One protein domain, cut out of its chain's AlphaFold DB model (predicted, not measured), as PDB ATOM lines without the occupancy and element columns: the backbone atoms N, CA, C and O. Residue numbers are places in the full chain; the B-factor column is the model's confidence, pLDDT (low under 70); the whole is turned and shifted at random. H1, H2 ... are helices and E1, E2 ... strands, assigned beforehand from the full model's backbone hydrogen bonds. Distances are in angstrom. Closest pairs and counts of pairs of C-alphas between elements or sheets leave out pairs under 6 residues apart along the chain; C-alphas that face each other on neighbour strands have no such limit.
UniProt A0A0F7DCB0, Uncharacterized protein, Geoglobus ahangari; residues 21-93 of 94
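Overview. This is residues 21 to 93 of the 94 residues of an uncharacterized protein of Geoglobus ahangari (UniProt A0A0F7DCB0). A twisted sheet of four strands has two helices over one end, while E1, E3 and E4 reach beyond them. The 73 printed residues run E1 H1 E2 E3 E4 H2, class mixed; the mixed sheet's order is E1 E4 E3 E2. The whole is compact, radius of gyration of the C-alphas 12.9 A, spans 40 by 28 by 16 A.

Along the chain. Find C-alpha 22 at (-462.652, 306.016, 66.847); E1 runs from there to residue 31, 26.8 A. H1 takes residues 33 to 41, E2 45 to 50, E3 56 to 66, E4 69 to 77, and H2 82 to 91, ending at (-430.196, 317.616, 60.584).

Arrangement. Parallel E1 and E4 have N 26 and O 72 within hydrogen-bond range, 2.8 A. E2, E3 and E4 form a meander, two antiparallel hairpins in a row; N 47 and O 59 are 2.9 A apart, as are N 62 and O 73. H1 is on the sheet, closest to E3 at C-alphas 36 and 60, 5.5 A; H2 is on it too. In both helices every O i to N i+4 pair is within range.

Size, cuts and confidence. The printed part has no cut, its links are tight, and residues 51 to 54 have pLDDT under 70.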
ATOM      1  N   LYS A  21    -462.449 301.165  67.253       88.62
ATOM      2  CA  LYS A  21    -461.589 302.350  67.306       88.62
ATOM      3  C   LYS A  21    -462.324 303.560  66.727       88.62
ATOM      4  O   LYS A  21    -462.922 303.448  65.656       88.62
ATOM      5  N   LYS A  22    -462.226 304.716  67.386       94.38
ATOM      6  CA  LYS A  22    -462.652 306.016  66.847       94.38
ATOM      7  C   LYS A  22    -461.431 306.903  66.651       94.38
ATOM      8  O   LYS A  22    -460.502 306.853  67.454       94.38
ATOM      9  N   ALA A  23    -461.410 307.690  65.579       94.94
ATOM     10  CA  ALA A  23    -460.275 308.553  65.279       94.94
ATOM     11  C   ALA A  23    -460.707 309.905  64.712       94.94
ATOM     12  O   ALA A  23    -461.629 309.979  63.899       94.94
ATOM     13  N   VAL A  24    -459.993 310.955  65.109       95.38
ATOM     14  CA  VAL A  24    -460.075 312.299  64.532       95.38
ATOM     15  C   VAL A  24    -458.711 312.605  63.933       95.38
ATOM     16  O   VAL A  24    -457.711 312.561  64.637       95.38
ATOM     17  N   ASN A  25    -458.653 312.894  62.635       96.00
ATOM     18  CA  ASN A  25    -457.390 313.140  61.943       96.00
ATOM     19  C   ASN A  25    -457.405 314.537  61.328       96.00
ATOM     20  O   ASN A  25    -458.270 314.847  60.510       96.00
ATOM     21  N   VAL A  26    -456.432 315.362  61.704       96.19
ATOM     22  CA  VAL A  26    -456.176 316.665  61.097       96.19
ATOM     23  C   VAL A  26    -455.032 316.510  60.108       96.19
ATOM     24  O   VAL A  26    -453.939 316.079  60.477       96.19
ATOM     25  N   TYR A  27    -455.286 316.884  58.857       96.50
ATOM     26  CA  TYR A  27    -454.287 316.868  57.798       96.50
ATOM     27  C   TYR A  27    -454.025 318.277  57.289       96.50
ATOM     28  O   TYR A  27    -454.951 319.002  56.928       96.50
ATOM     29  N   VAL A  28    -452.747 318.639  57.229       97.25
ATOM     30  CA  VAL A  28    -452.269 319.868  56.594       97.25
ATOM     31  C   VAL A  28    -451.313 319.461  55.484       97.25
ATOM     32  O   VAL A  28    -450.484 318.576  55.688       97.25
ATOM     33  N   TYR A  29    -451.434 320.072  54.311       95.75
ATOM     34  CA  TYR A  29    -450.634 319.729  53.138       95.75
ATOM     35  C   TYR A  29    -449.788 320.902  52.668       95.75
ATOM     36  O   TYR A  29    -450.078 322.054  52.981       95.75
ATOM     37  N   ASP A  30    -448.760 320.562  51.891       95.19
ATOM     38  CA  ASP A  30    -447.910 321.498  51.164       95.19
ATOM     39  C   ASP A  30    -447.220 322.536  52.074       95.19
ATOM     40  O   ASP A  30    -446.995 323.684  51.699       95.19
ATOM     41  N   ALA A  31    -446.860 322.120  53.295       97.38
ATOM     42  CA  ALA A  31    -446.079 322.930  54.223       97.38
ATOM     43  C   ALA A  31    -444.593 323.013  53.820       97.38
ATOM     44  O   ALA A  31    -444.055 322.156  53.114       97.38
ATOM     45  N   SER A  32    -443.891 324.022  54.339       97.06
ATOM     46  CA  SER A  32    -442.436 324.126  54.178       97.06
ATOM     47  C   SER A  32    -441.687 323.079  55.019       97.06
ATOM     48  O   SER A  32    -442.188 322.619  56.049       97.06
ATOM     49  N   LEU A  33    -440.447 322.739  54.643       96.19
ATOM     50  CA  LEU A  33    -439.597 321.865  55.469       96.19
ATOM     51  C   LEU A  33    -439.197 322.499  56.806       96.19
ATOM     52  O   LEU A  33    -438.986 321.767  57.774       96.19
ATOM     53  N   ASP A  34    -439.138 323.829  56.890       96.75
ATOM     54  CA  ASP A  34    -438.893 324.525  58.155       96.75
ATOM     55  C   ASP A  34    -440.068 324.323  59.118       96.75
ATOM     56  O   ASP A  34    -439.854 323.982  60.279       96.75
ATOM     57  N   THR A  35    -441.307 324.371  58.619       98.00
ATOM     58  CA  THR A  35    -442.499 324.011  59.406       98.00
ATOM     59  C   THR A  35    -442.421 322.574  59.925       98.00
ATOM     60  O   THR A  35    -442.732 322.317  61.089       98.00
ATOM     61  N   ILE A  36    -441.975 321.624  59.092       97.94
ATOM     62  CA  ILE A  36    -441.783 320.231  59.526       97.94
ATOM     63  C   ILE A  36    -440.727 320.153  60.635       97.94
ATOM     64  O   ILE A  36    -440.977 319.526  61.665       97.94
ATOM     65  N   ARG A  37    -439.577 320.818  60.466       97.19
ATOM     66  CA  ARG A  37    -438.504 320.872  61.472       97.19
ATOM     67  C   ARG A  37    -439.001 321.445  62.800       97.19
ATOM     68  O   ARG A  37    -438.748 320.852  63.847       97.19
ATOM     69  N   GLU A  38    -439.725 322.560  62.768       97.44
ATOM     70  CA  GLU A  38    -440.282 323.200  63.964       97.44
ATOM     71  C   GLU A  38    -441.246 322.283  64.722       97.44
ATOM     72  O   GLU A  38    -441.187 322.197  65.949       97.44
ATOM     73  N   LEU A  39    -442.131 321.581  64.009       98.06
ATOM     74  CA  LEU A  39    -443.073 320.645  64.624       98.06
ATOM     75  C   LEU A  39    -442.354 319.445  65.241       98.06
ATOM     76  O   LEU A  39    -442.687 319.044  66.356       98.06
ATOM     77  N   VAL A  40    -441.334 318.907  64.569       97.38
ATOM     78  CA  VAL A  40    -440.496 317.844  65.141       97.38
ATOM     79  C   VAL A  40    -439.809 318.325  66.422       97.38
ATOM     80  O   VAL A  40    -439.841 317.620  67.427       97.38
ATOM     81  N   GLY A  41    -439.307 319.566  66.446       96.00
ATOM     82  CA  GLY A  41    -438.772 320.199  67.658       96.00
ATOM     83  C   GLY A  41    -439.789 320.342  68.802       96.00
ATOM     84  O   GLY A  41    -439.405 320.387  69.967       96.00
ATOM     85  N   LYS A  42    -441.092 320.345  68.496       96.44
ATOM     86  CA  LYS A  42    -442.200 320.330  69.473       96.44
ATOM     87  C   LYS A  42    -442.630 318.913  69.888       96.44
ATOM     88  O   LYS A  42    -443.654 318.755  70.552       96.44
ATOM     89  N   GLY A  43    -441.880 317.881  69.499       95.94
ATOM     90  CA  GLY A  43    -442.149 316.483  69.845       95.94
ATOM     91  C   GLY A  43    -443.046 315.734  68.858       95.94
ATOM     92  O   GLY A  43    -443.558 314.668  69.197       95.94
ATOM     93  N   TYR A  44    -443.259 316.262  67.647       97.88
ATOM     94  CA  TYR A  44    -443.909 315.502  66.577       97.88
ATOM     95  C   TYR A  44    -442.932 314.470  66.002       97.88
ATOM     96  O   TYR A  44    -441.729 314.698  65.893       97.88
ATOM     97  N   THR A  45    -443.459 313.326  65.579       97.50
ATOM     98  CA  THR A  45    -442.687 312.287  64.901       97.50
ATOM     99  C   THR A  45    -442.472 312.662  63.438       97.50
ATOM    100  O   THR A  45    -443.433 312.921  62.713       97.50
ATOM    101  N   LEU A  46    -441.213 312.652  62.996       97.38
ATOM    102  CA  LEU A  46    -440.849 312.789  61.586       97.38
ATOM    103  C   LEU A  46    -441.106 311.478  60.832       97.38
ATOM    104  O   LEU A  46    -440.660 310.412  61.258       97.38
ATOM    105  N   GLY A  47    -441.713 311.575  59.654       95.88
ATOM    106  CA  GLY A  47    -441.772 310.480  58.694       95.88
ATOM    107  C   GLY A  47    -441.830 310.969  57.253       95.88
ATOM    108  O   GLY A  47    -441.657 312.153  56.965       95.88
ATOM    109  N   SER A  48    -442.068 310.038  56.335       94.94
ATOM    110  CA  SER A  48    -442.242 310.335  54.916       94.94
ATOM    111  C   SER A  48    -443.255 309.406  54.269       94.94
ATOM    112  O   SER A  48    -443.313 308.225  54.611       94.94
ATOM    113  N   VAL A  49    -443.979 309.914  53.279       93.31
ATOM    114  CA  VAL A  49    -444.811 309.115  52.372       93.31
ATOM    115  C   VAL A  49    -444.358 309.332  50.931       93.31
ATOM    116  O   VAL A  49    -443.990 310.444  50.553       93.31
ATOM    117  N   GLN A  50    -444.378 308.271  50.124       86.81
ATOM    118  CA  GLN A  50    -444.076 308.332  48.697       86.81
ATOM    119  C   GLN A  50    -445.326 307.925  47.914       86.81
ATOM    120  O   GLN A  50    -445.803 306.799  48.043       86.81
ATOM    121  N   GLY A  51    -445.871 308.851  47.126       68.75
ATOM    122  CA  GLY A  51    -446.959 308.555  46.195       68.75
ATOM    123  C   GLY A  51    -446.426 307.873  44.935       68.75
ATOM    124  O   GLY A  51    -445.260 308.047  44.570       68.75
ATOM    125  N   SER A  52    -447.272 307.114  44.236       62.25
ATOM    126  CA  SER A  52    -446.923 306.516  42.945       62.25
ATOM    127  C   SER A  52    -446.702 307.616  41.895       62.25
ATOM    128  O   SER A  52    -447.649 308.072  41.262       62.25
ATOM    129  N   GLY A  53    -445.452 308.061  41.736       63.00
ATOM    130  CA  GLY A  53    -445.012 308.949  40.653       63.00
ATOM    131  C   GLY A  53    -444.790 310.428  41.002       63.00
ATOM    132  O   GLY A  53    -444.418 311.184  40.112       63.00
ATOM    133  N   SER A  54    -444.972 310.859  42.258       67.19
ATOM    134  CA  SER A  54    -444.991 312.290  42.629       67.19
ATOM    135  C   SER A  54    -443.987 312.706  43.715       67.19
ATOM    136  O   SER A  54    -444.213 313.698  44.404       67.19
ATOM    137  N   GLY A  55    -442.869 311.987  43.863       83.00
ATOM    138  CA  GLY A  55    -441.809 312.307  44.833       83.00
ATOM    139  C   GLY A  55    -442.147 311.927  46.282       83.00
ATOM    140  O   GLY A  55    -443.055 311.134  46.534       83.00
ATOM    141  N   ILE A  56    -441.369 312.445  47.238       91.81
ATOM    142  CA  ILE A  56    -441.541 312.187  48.675       91.81
ATOM    143  C   ILE A  56    -442.219 313.391  49.324       91.81
ATOM    144  O   ILE A  56    -441.896 314.523  48.996       91.81
ATOM    145  N   ARG A  57    -443.115 313.166  50.284       94.75
ATOM    146  CA  ARG A  57    -443.542 314.199  51.238       94.75
ATOM    147  C   ARG A  57    -443.026 313.821  52.614       94.75
ATOM    148  O   ARG A  57    -443.395 312.768  53.135       94.75
ATOM    149  N   ALA A  58    -442.181 314.663  53.201       96.56
ATOM    150  CA  ALA A  58    -441.889 314.580  54.628       96.56
ATOM    151  C   ALA A  58    -443.142 314.969  55.419       96.56
ATOM    152  O   ALA A  58    -443.922 315.803  54.950       96.56
ATOM    153  N   PHE A  59    -443.324 314.410  56.609       97.69
ATOM    154  CA  PHE A  59    -444.388 314.825  57.511       97.69
ATOM    155  C   PHE A  59    -443.925 314.894  58.962       97.69
ATOM    156  O   PHE A  59    -443.030 314.156  59.372       97.69
ATOM    157  N   ALA A  60    -444.591 315.746  59.734       98.31
ATOM    158  CA  ALA A  60    -444.552 315.754  61.188       98.31
ATOM    159  C   ALA A  60    -445.927 315.319  61.703       98.31
ATOM    160  O   ALA A  60    -446.939 315.917  61.333       98.31
ATOM    161  N   SER A  61    -445.977 314.276  62.530       98.25
ATOM    162  CA  SER A  61    -447.229 313.733  63.064       98.25
ATOM    163  C   SER A  61    -447.196 313.606  64.582       98.25
ATOM    164  O   SER A  61    -446.180 313.212  65.156       98.25
ATOM    165  N   LYS A  62    -448.305 313.930  65.241       98.12
ATOM    166  CA  LYS A  62    -448.505 313.684  66.669       98.12
ATOM    167  C   LYS A  62    -449.892 313.104  66.881       98.12
ATOM    168  O   LYS A  62    -450.859 313.590  66.296       98.12
ATOM    169  N   THR A  63    -449.964 312.102  67.744       97.62
ATOM    170  CA  THR A  63    -451.204 311.423  68.100       97.62
ATOM    171  C   THR A  63    -451.379 311.439  69.609       97.62
ATOM    172  O   THR A  63    -450.435 311.153  70.346       97.62
ATOM    173  N   GLU A  64    -452.585 311.754  70.062       96.62
ATOM    174  CA  GLU A  64    -452.989 311.724  71.464       96.62
ATOM    175  C   GLU A  64    -454.254 310.875  71.622       96.62
ATOM    176  O   GLU A  64    -455.116 310.852  70.745       96.62
ATOM    177  N   ASN A  65    -454.366 310.161  72.741       95.56
ATOM    178  CA  ASN A  65    -455.560 309.383  73.065       95.56
ATOM    179  C   ASN A  65    -456.438 310.192  74.020       95.56
ATOM    180  O   ASN A  65    -455.981 310.578  75.097       95.56
ATOM    181  N   VAL A  66    -457.692 310.430  73.637       92.38
ATOM    182  CA  VAL A  66    -458.665 311.209  74.411       92.38
ATOM    183  C   VAL A  66    -459.938 310.383  74.567       92.38
ATOM    184  O   VAL A  66    -460.768 310.296  73.661       92.38
ATOM    185  N   GLY A  67    -460.087 309.743  75.728       89.75
ATOM    186  CA  GLY A  67    -461.173 308.791  75.963       89.75
ATOM    187  C   GLY A  67    -461.087 307.607  74.998       89.75
ATOM    188  O   GLY A  67    -460.088 306.896  74.974       89.75
ATOM    189  N   GLU A  68    -462.133 307.406  74.200       90.19
ATOM    190  CA  GLU A  68    -462.204 306.359  73.167       90.19
ATOM    191  C   GLU A  68    -461.684 306.800  71.784       90.19
ATOM    192  O   GLU A  68    -461.706 306.014  70.833       90.19
ATOM    193  N   PHE A  69    -461.240 308.056  71.657       94.44
ATOM    194  CA  PHE A  69    -460.758 308.621  70.403       94.44
ATOM    195  C   PHE A  69    -459.232 308.651  70.344       94.44
ATOM    196  O   PHE A  69    -458.558 309.075  71.284       94.44
ATOM    197  N   GLU A  70    -458.697 308.292  69.184       96.38
ATOM    198  CA  GLU A  70    -457.337 308.621  68.772       96.38
ATOM    199  C   GLU A  70    -457.363 309.925  67.961       96.38
ATOM    200  O   GLU A  70    -457.954 309.983  66.883       96.38
ATOM    201  N   VAL A  71    -456.747 310.988  68.473       97.06
ATOM    202  CA  VAL A  71    -456.693 312.295  67.809       97.06
ATOM    203  C   VAL A  71    -455.304 312.489  67.225       97.06
ATOM    204  O   VAL A  71    -454.325 312.562  67.966       97.06
ATOM    205  N   SER A  72    -455.204 312.571  65.902       97.50
ATOM    206  CA  SER A  72    -453.942 312.774  65.199       97.50
ATOM    207  C   SER A  72    -453.904 314.117  64.475       97.50
ATOM    208  O   SER A  72    -454.904 314.598  63.940       97.50
ATOM    209  N   CYS A  73    -452.722 314.722  64.439       97.81
ATOM    210  CA  CYS A  73    -452.411 315.870  63.601       97.81
ATOM    211  C   CYS A  73    -451.177 315.530  62.775       97.81
ATOM    212  O   CYS A  73    -450.111 315.275  63.337       97.81
ATOM    213  N   THR A  74    -451.327 315.516  61.452       98.38
ATOM    214  CA  THR A  74    -450.250 315.215  60.512       98.38
ATOM    215  C   THR A  74    -450.102 316.346  59.506       98.38
ATOM    216  O   THR A  74    -451.016 316.652  58.742       98.38
ATOM    217  N   VAL A  75    -448.919 316.954  59.498       98.38
ATOM    218  CA  VAL A  75    -448.554 318.032  58.581       98.38
ATOM    219  C   VAL A  75    -447.591 317.477  57.549       98.38
ATOM    220  O   VAL A  75    -446.499 317.040  57.903       98.38
ATOM    221  N   TYR A  76    -447.997 317.485  56.284       97.56
ATOM    222  CA  TYR A  76    -447.188 317.083  55.145       97.56
ATOM    223  C   TYR A  76    -446.533 318.297  54.502       97.56
ATOM    224  O   TYR A  76    -447.160 319.338  54.304       97.56
ATOM    225  N   SER A  77    -445.276 318.125  54.124       96.56
ATOM    226  CA  SER A  77    -444.574 319.074  53.272       96.56
ATOM    227  C   SER A  77    -445.086 319.045  51.832       96.56
ATOM    228  O   SER A  77    -445.797 318.118  51.418       96.56
ATOM    229  N   GLU A  78    -444.684 320.056  51.066       94.44
ATOM    230  CA  GLU A  78    -444.662 319.977  49.607       94.44
ATOM    231  C   GLU A  78    -443.900 318.729  49.119       94.44
ATOM    232  O   GLU A  78    -443.145 318.086  49.854       94.44
ATOM    233  N   THR A  79    -444.090 318.365  47.853       93.62
ATOM    234  CA  THR A  79    -443.297 317.292  47.248       93.62
ATOM    235  C   THR A  79    -441.818 317.683  47.206       93.62
ATOM    236  O   THR A  79    -441.438 318.703  46.634       93.62
ATOM    237  N   ILE A  80    -440.969 316.808  47.735       92.31
ATOM    238  CA  ILE A  80    -439.517 316.937  47.773       92.31
ATOM    239  C   ILE A  80    -438.827 315.715  47.160       92.31
ATOM    240  O   ILE A  80    -439.431 314.664  46.916       92.31
ATOM    241  N   THR A  81    -437.527 315.856  46.914       92.25
ATOM    242  CA  THR A  81    -436.684 314.738  46.487       92.25
ATOM    243  C   THR A  81    -436.276 313.870  47.685       92.25
ATOM    244  O   THR A  81    -436.294 314.341  48.831       92.25
ATOM    245  N   PRO A  82    -435.879 312.605  47.454       90.94
ATOM    246  CA  PRO A  82    -435.323 311.762  48.507       90.94
ATOM    247  C   PRO A  82    -434.111 312.376  49.212       90.94
ATOM    248  O   PRO A  82    -434.014 312.289  50.433       90.94
ATOM    249  N   GLU A  83    -433.226 313.047  48.476       92.44
ATOM    250  CA  GLU A  83    -432.020 313.682  49.018       92.44
ATOM    251  C   GLU A  83    -432.387 314.751  50.052       92.44
ATOM    252  O   GLU A  83    -431.909 314.692  51.184       92.44
ATOM    253  N   LYS A  84    -433.328 315.647  49.713       92.94
ATOM    254  CA  LYS A  84    -433.838 316.670  50.643       92.94
ATOM    255  C   LYS A  84    -434.441 316.059  51.909       92.94
ATOM    256  O   LYS A  84    -434.283 316.604  53.001       92.94
ATOM    257  N   TYR A  85    -435.125 314.920  51.789       92.44
ATOM    258  CA  TYR A  85    -435.669 314.228  52.957       92.44
ATOM    259  C   TYR A  85    -434.561 313.663  53.857       92.44
ATOM    260  O   TYR A  85    -434.624 313.796  55.081       92.44
ATOM    261  N   PHE A  86    -433.532 313.045  53.274       92.31
ATOM    262  CA  PHE A  86    -432.407 312.517  54.043       92.31
ATOM    263  C   PHE A  86    -431.586 313.624  54.711       92.31
ATOM    264  O   PHE A  86    -431.177 313.445  55.859       92.31
ATOM    265  N   GLU A  87    -431.402 314.767  54.047       94.19
ATOM    266  CA  GLU A  87    -430.791 315.965  54.635       94.19
ATOM    267  C   GLU A  87    -431.576 316.447  55.859       94.19
ATOM    268  O   GLU A  87    -430.997 316.604  56.936       94.19
ATOM    269  N   LEU A  88    -432.903 316.589  55.735       93.44
ATOM    270  CA  LEU A  88    -433.778 316.950  56.852       93.44
ATOM    271  C   LEU A  88    -433.642 315.959  58.016       93.44
ATOM    272  O   LEU A  88    -433.462 316.361  59.164       93.44
ATOM    273  N   ARG A  89    -433.702 314.655  57.727       92.88
ATOM    274  CA  ARG A  89    -433.604 313.605  58.748       92.88
ATOM    275  C   ARG A  89    -432.249 313.608  59.452       92.88
ATOM    276  O   ARG A  89    -432.199 313.303  60.640       92.88
ATOM    277  N   LYS A  90    -431.162 313.899  58.735       93.75
ATOM    278  CA  LYS A  90    -429.820 314.005  59.318       93.75
ATOM    279  C   LYS A  90    -429.736 315.211  60.255       93.75
ATOM    280  O   LYS A  90    -429.330 315.036  61.394       93.75
ATOM    281  N   ALA A  91    -430.206 316.375  59.806       91.69
ATOM    282  CA  ALA A  91    -430.196 317.616  60.584       91.69
ATOM    283  C   ALA A  91    -431.045 317.562  61.870       91.69
ATOM    284  O   ALA A  91    -430.856 318.381  62.755       91.69
ATOM    285  N   LEU A  92    -431.997 316.629  61.960       89.94
ATOM    286  CA  LEU A  92    -432.879 316.437  63.120       89.94
ATOM    287  C   LEU A  92    -432.405 315.348  64.101       89.94
ATOM    288  O   LEU A  92    -433.056 315.127  65.119       89.94
ATOM    289  N   LYS A  93    -431.343 314.603  63.767       78.38
ATOM    290  CA  LYS A  93    -430.749 313.560  64.629       78.38
ATOM    291  C   LYS A  93    -429.525 314.043  65.413       78.38
ATOM    292  O   LYS A  93    -429.020 313.284  66.240       78.38
TER     293      LYS A  93